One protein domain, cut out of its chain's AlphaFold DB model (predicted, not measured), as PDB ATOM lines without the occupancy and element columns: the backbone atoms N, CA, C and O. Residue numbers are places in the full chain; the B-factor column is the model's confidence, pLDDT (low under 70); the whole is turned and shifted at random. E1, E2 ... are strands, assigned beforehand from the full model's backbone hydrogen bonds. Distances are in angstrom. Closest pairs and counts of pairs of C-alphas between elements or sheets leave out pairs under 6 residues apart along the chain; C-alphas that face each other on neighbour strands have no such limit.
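What this domain is: This is residues 93 to 133 of the 133 residues of an uncharacterized protein of Deltaproteobacteria bacterium (UniProt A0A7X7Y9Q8). This model has little regular structure: two thin chain hairpins joined at their bases, one with E2 and E3 side by side at its base, the other folding residues 93 to 98 back beside 104 to E1. The printed part has 41 residues, with strands E1, E2, E3 in chain order, no named helix, class all strand, and only 11 residues in named elements. It is flat, 38 by 23 by 12 A, and only just loose, close to extended, with a radius of gyration of the C-alphas of 13.5 A.

Where its parts are: Find C-alpha 112 at (-14.060, -6.796, -52.127), where E2, residues 112 to 115, begins and runs 9.1 A. E3, residues 129 to 132, runs 9.9 A to C-alpha 132 at (-10.076, -4.738, -53.715). E1 is residues 108 to 110, 6.0 A.

How they stand to each other: E2 and E3 form an antiparallel hairpin at 139 degrees; look for N 113 and O 131, 3.0 A apart, within hydrogen-bond range. E1 runs on into E2 at 71 degrees and pairs with no named strand, but residues 93 to 94 pair with its residues 108 to 109. E1 and E3 are apart.

The domain as a whole: The farthest C-alphas, of Trp 104 and Tyr 122, are 38.5 A apart. The printed part has no cut; the link E2 to E3 is long, 13 residues. Sixteen residues have pLDDT under 70, among them 111 to 116.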
ATOM      1  N   TRP A  93     -22.708  -9.754 -52.458       76.31
ATOM      2  CA  TRP A  93     -23.515  -9.902 -51.261       76.31
ATOM      3  C   TRP A  93     -22.924 -11.014 -50.403       76.31
ATOM      4  O   TRP A  93     -22.891 -12.173 -50.816       76.31
ATOM      5  N   ILE A  94     -22.450 -10.652 -49.213       71.25
ATOM      6  CA  ILE A  94     -21.969 -11.605 -48.220       71.25
ATOM      7  C   ILE A  94     -23.133 -11.870 -47.259       71.25
ATOM      8  O   ILE A  94     -23.579 -10.933 -46.589       71.25
ATOM      9  N   PRO A  95     -23.650 -13.112 -47.178       64.75
ATOM     10  CA  PRO A  95     -24.633 -13.485 -46.169       64.75
ATOM     11  C   PRO A  95     -24.098 -13.236 -44.755       64.75
ATOM     12  O   PRO A  95     -22.887 -13.259 -44.517       64.75
ATOM     13  N   GLY A  96     -25.004 -13.003 -43.806       77.75
ATOM     14  CA  GLY A  96     -24.606 -12.839 -42.411       77.75
ATOM     15  C   GLY A  96     -23.835 -14.061 -41.902       77.75
ATOM     16  O   GLY A  96     -24.142 -15.191 -42.282       77.75
ATOM     17  N   HIS A  97     -22.807 -13.825 -41.090       75.44
ATOM     18  CA  HIS A  97     -21.934 -14.877 -40.569       75.44
ATOM     19  C   HIS A  97     -21.417 -14.528 -39.176       75.44
ATOM     20  O   HIS A  97     -21.386 -13.366 -38.777       75.44
ATOM     21  N   TYR A  98     -20.969 -15.540 -38.437       77.81
ATOM     22  CA  TYR A  98     -20.259 -15.330 -37.182       77.81
ATOM     23  C   TYR A  98     -18.801 -14.953 -37.451       77.81
ATOM     24  O   TYR A  98     -18.097 -15.629 -38.201       77.81
ATOM     25  N   SER A  99     -18.354 -13.862 -36.831       68.12
ATOM     26  CA  SER A  99     -16.947 -13.470 -36.790       68.12
ATOM     27  C   SER A  99     -16.126 -14.503 -36.014       68.12
ATOM     28  O   SER A  99     -16.650 -15.211 -35.154       68.12
ATOM     29  N   TYR A 100     -14.814 -14.532 -36.249       59.19
ATOM     30  CA  TYR A 100     -13.868 -15.339 -35.474       59.19
ATOM     31  C   TYR A 100     -13.947 -15.053 -33.961       59.19
ATOM     32  O   TYR A 100     -13.745 -15.942 -33.144       59.19
ATOM     33  N   SER A 101     -14.310 -13.825 -33.577       81.81
ATOM     34  CA  SER A 101     -14.526 -13.431 -32.178       81.81
ATOM     35  C   SER A 101     -15.932 -13.757 -31.645       81.81
ATOM     36  O   SER A 101     -16.299 -13.284 -30.573       81.81
ATOM     37  N   GLY A 102     -16.741 -14.523 -32.384       83.62
ATOM     38  CA  GLY A 102     -18.014 -15.080 -31.913       83.62
ATOM     39  C   GLY A 102     -19.238 -14.162 -31.999       83.62
ATOM     40  O   GLY A 102     -20.319 -14.569 -31.585       83.62
ATOM     41  N   TYR A 103     -19.123 -12.951 -32.551       74.94
ATOM     42  CA  TYR A 103     -20.277 -12.067 -32.762       74.94
ATOM     43  C   TYR A 103     -20.853 -12.194 -34.178       74.94
ATOM     44  O   TYR A 103     -20.125 -12.423 -35.145       74.94
ATOM     45  N   TRP A 104     -22.172 -12.033 -34.295       78.69
ATOM     46  CA  TRP A 104     -22.883 -12.074 -35.572       78.69
ATOM     47  C   TRP A 104     -22.640 -10.797 -36.381       78.69
ATOM     48  O   TRP A 104     -22.829  -9.685 -35.886       78.69
ATOM     49  N   VAL A 105     -22.245 -10.964 -37.640       74.62
ATOM     50  CA  VAL A 105     -22.082  -9.891 -38.619       74.62
ATOM     51  C   VAL A 105     -23.259  -9.952 -39.581       74.62
ATOM     52  O   VAL A 105     -23.434 -10.940 -40.295       74.62
ATOM     53  N   SER A 106     -24.069  -8.892 -39.612       71.56
ATOM     54  CA  SER A 106     -25.174  -8.754 -40.567       71.56
ATOM     55  C   SER A 106     -24.665  -8.754 -42.006       71.56
ATOM     56  O   SER A 106     -23.588  -8.230 -42.282       71.56
ATOM     57  N   GLY A 107     -25.452  -9.321 -42.926       78.94
ATOM     58  CA  GLY A 107     -25.078  -9.402 -44.336       78.94
ATOM     59  C   GLY A 107     -24.791  -8.025 -44.928       78.94
ATOM     60  O   GLY A 107     -25.514  -7.060 -44.666       78.94
ATOM     61  N   TYR A 108     -23.713  -7.931 -45.699       73.44
ATOM     62  CA  TYR A 108     -23.258  -6.664 -46.249       73.44
ATOM     63  C   TYR A 108     -22.786  -6.801 -47.690       73.44
ATOM     64  O   TYR A 108     -22.336  -7.843 -48.166       73.44
ATOM     65  N   CYS A 109     -22.916  -5.681 -48.388       69.19
ATOM     66  CA  CYS A 109     -22.492  -5.483 -49.758       69.19
ATOM     67  C   CYS A 109     -21.012  -5.086 -49.730       69.19
ATOM     68  O   CYS A 109     -20.675  -3.966 -49.340       69.19
ATOM     69  N   SER A 110     -20.128  -6.024 -50.073       70.25
ATOM     70  CA  SER A 110     -18.685  -5.788 -50.096       70.25
ATOM     71  C   SER A 110     -18.232  -5.412 -51.502       70.25
ATOM     72  O   SER A 110     -18.583  -6.079 -52.476       70.25
ATOM     73  N   SER A 111     -17.413  -4.363 -51.611       68.75
ATOM     74  CA  SER A 111     -16.666  -4.050 -52.837       68.75
ATOM     75  C   SER A 111     -15.457  -4.969 -53.039       68.75
ATOM     76  O   SER A 111     -14.797  -4.899 -54.075       68.75
ATOM     77  N   ARG A 112     -15.143  -5.817 -52.049       67.38
ATOM     78  CA  ARG A 112     -14.060  -6.796 -52.127       67.38
ATOM     79  C   ARG A 112     -14.565  -8.062 -52.800       67.38
ATOM     80  O   ARG A 112     -15.611  -8.593 -52.427       67.38
ATOM     81  N   VAL A 113     -13.784  -8.574 -53.740       63.91
ATOM     82  CA  VAL A 113     -14.047  -9.861 -54.385       63.91
ATOM     83  C   VAL A 113     -13.222 -10.923 -53.666       63.91
ATOM     84  O   VAL A 113     -12.042 -10.709 -53.373       63.91
ATOM     85  N   TRP A 114     -13.844 -12.058 -53.348       67.62
ATOM     86  CA  TRP A 114     -13.116 -13.220 -52.849       67.62
ATOM     87  C   TRP A 114     -12.333 -13.833 -54.001       67.62
ATOM     88  O   TRP A 114     -12.920 -14.257 -54.998       67.62
ATOM     89  N   ILE A 115     -11.014 -13.880 -53.866       66.44
ATOM     90  CA  ILE A 115     -10.148 -14.559 -54.817       66.44
ATOM     91  C   ILE A 115      -9.855 -15.952 -54.250       66.44
ATOM     92  O   ILE A 115      -9.241 -16.035 -53.182       66.44
ATOM     93  N   PRO A 116     -10.272 -17.043 -54.925       58.81
ATOM     94  CA  PRO A 116      -9.932 -18.398 -54.506       58.81
ATOM     95  C   PRO A 116      -8.416 -18.600 -54.425       58.81
ATOM     96  O   PRO A 116      -7.653 -17.978 -55.171       58.81
ATOM     97  N   GLY A 117      -7.985 -19.483 -53.521       75.44
ATOM     98  CA  GLY A 117      -6.574 -19.842 -53.401       75.44
ATOM     99  C   GLY A 117      -6.035 -20.408 -54.714       75.44
ATOM    100  O   GLY A 117      -6.745 -21.121 -55.428       75.44
ATOM    101  N   ARG A 118      -4.797 -20.050 -55.060       72.88
ATOM    102  CA  ARG A 118      -4.154 -20.469 -56.312       72.88
ATOM    103  C   ARG A 118      -2.646 -20.574 -56.153       72.88
ATOM    104  O   ARG A 118      -2.061 -19.871 -55.333       72.88
ATOM    105  N   TYR A 119      -2.014 -21.381 -56.994       80.00
ATOM    106  CA  TYR A 119      -0.561 -21.375 -57.127       80.00
ATOM    107  C   TYR A 119      -0.089 -20.132 -57.890       80.00
ATOM    108  O   TYR A 119      -0.704 -19.724 -58.881       80.00
ATOM    109  N   ASN A 120       0.983 -19.500 -57.410       80.69
ATOM    110  CA  ASN A 120       1.625 -18.391 -58.109       80.69
ATOM    111  C   ASN A 120       2.538 -18.905 -59.243       80.69
ATOM    112  O   ASN A 120       2.738 -20.106 -59.421       80.69
ATOM    113  N   ARG A 121       3.125 -17.983 -60.016       76.44
ATOM    114  CA  ARG A 121       4.034 -18.317 -61.130       76.44
ATOM    115  C   ARG A 121       5.320 -19.050 -60.713       76.44
ATOM    116  O   ARG A 121       6.037 -19.522 -61.586       76.44
ATOM    117  N   TYR A 122       5.621 -19.086 -59.417       85.31
ATOM    118  CA  TYR A 122       6.774 -19.760 -58.820       85.31
ATOM    119  C   TYR A 122       6.393 -21.114 -58.195       85.31
ATOM    120  O   TYR A 122       7.250 -21.789 -57.638       85.31
ATOM    121  N   GLY A 123       5.123 -21.531 -58.302       80.56
ATOM    122  CA  GLY A 123       4.635 -22.803 -57.768       80.56
ATOM    123  C   GLY A 123       4.285 -22.778 -56.278       80.56
ATOM    124  O   GLY A 123       4.037 -23.831 -55.698       80.56
ATOM    125  N   GLU A 124       4.221 -21.606 -55.645       79.19
ATOM    126  CA  GLU A 124       3.853 -21.480 -54.230       79.19
ATOM    127  C   GLU A 124       2.340 -21.290 -54.077       79.19
ATOM    128  O   GLU A 124       1.710 -20.558 -54.848       79.19
ATOM    129  N   TRP A 125       1.743 -21.938 -53.073       75.62
ATOM    130  CA  TRP A 125       0.317 -21.807 -52.783       75.62
ATOM    131  C   TRP A 125       0.014 -20.459 -52.128       75.62
ATOM    132  O   TRP A 125       0.520 -20.153 -51.048       75.62
ATOM    133  N   VAL A 126      -0.863 -19.673 -52.752       74.00
ATOM    134  CA  VAL A 126      -1.394 -18.433 -52.186       74.00
ATOM    135  C   VAL A 126      -2.798 -18.711 -51.646       74.00
ATOM    136  O   VAL A 126      -3.694 -19.014 -52.443       74.00
ATOM    137  N   PRO A 127      -3.026 -18.600 -50.322       59.12
ATOM    138  CA  PRO A 127      -4.351 -18.754 -49.735       59.12
ATOM    139  C   PRO A 127      -5.367 -17.764 -50.315       59.12
ATOM    140  O   PRO A 127      -5.029 -16.642 -50.714       59.12
ATOM    141  N   GLY A 128      -6.631 -18.191 -50.350       69.56
ATOM    142  CA  GLY A 128      -7.728 -17.335 -50.783       69.56
ATOM    143  C   GLY A 128      -7.816 -16.086 -49.912       69.56
ATOM    144  O   GLY A 128      -7.639 -16.153 -48.694       69.56
ATOM    145  N   HIS A 129      -8.044 -14.939 -50.539       71.56
ATOM    146  CA  HIS A 129      -8.089 -13.663 -49.839       71.56
ATOM    147  C   HIS A 129      -9.087 -12.710 -50.487       71.56
ATOM    148  O   HIS A 129      -9.406 -12.793 -51.674       71.56
ATOM    149  N   TRP A 130      -9.575 -11.778 -49.676       68.44
ATOM    150  CA  TRP A 130     -10.397 -10.671 -50.135       68.44
ATOM    151  C   TRP A 130      -9.499  -9.596 -50.735       68.44
ATOM    152  O   TRP A 130      -8.652  -9.047 -50.030       68.44
ATOM    153  N   SER A 131      -9.701  -9.272 -52.010       62.47
ATOM    154  CA  SER A 131      -8.986  -8.181 -52.673       62.47
ATOM    155  C   SER A 131      -9.947  -7.070 -53.054       62.47
ATOM    156  O   SER A 131     -11.098  -7.319 -53.424       62.47
ATOM    157  N   TYR A 132      -9.453  -5.837 -52.993       63.50
ATOM    158  CA  TYR A 132     -10.076  -4.738 -53.715       63.50
ATOM    159  C   TYR A 132      -9.786  -4.917 -55.207       63.50
ATOM    160  O   TYR A 132      -8.746  -5.480 -55.565       63.50
ATOM    161  N   ARG A 133     -10.744  -4.526 -56.046       51.50
ATOM    162  CA  ARG A 133     -10.582  -4.520 -57.498       51.50
ATOM    163  C   ARG A 133      -9.886  -3.245 -57.947       51.50
ATOM    164  O   ARG A 133     -10.199  -2.194 -57.344       51.50
TER     165      ARG A 133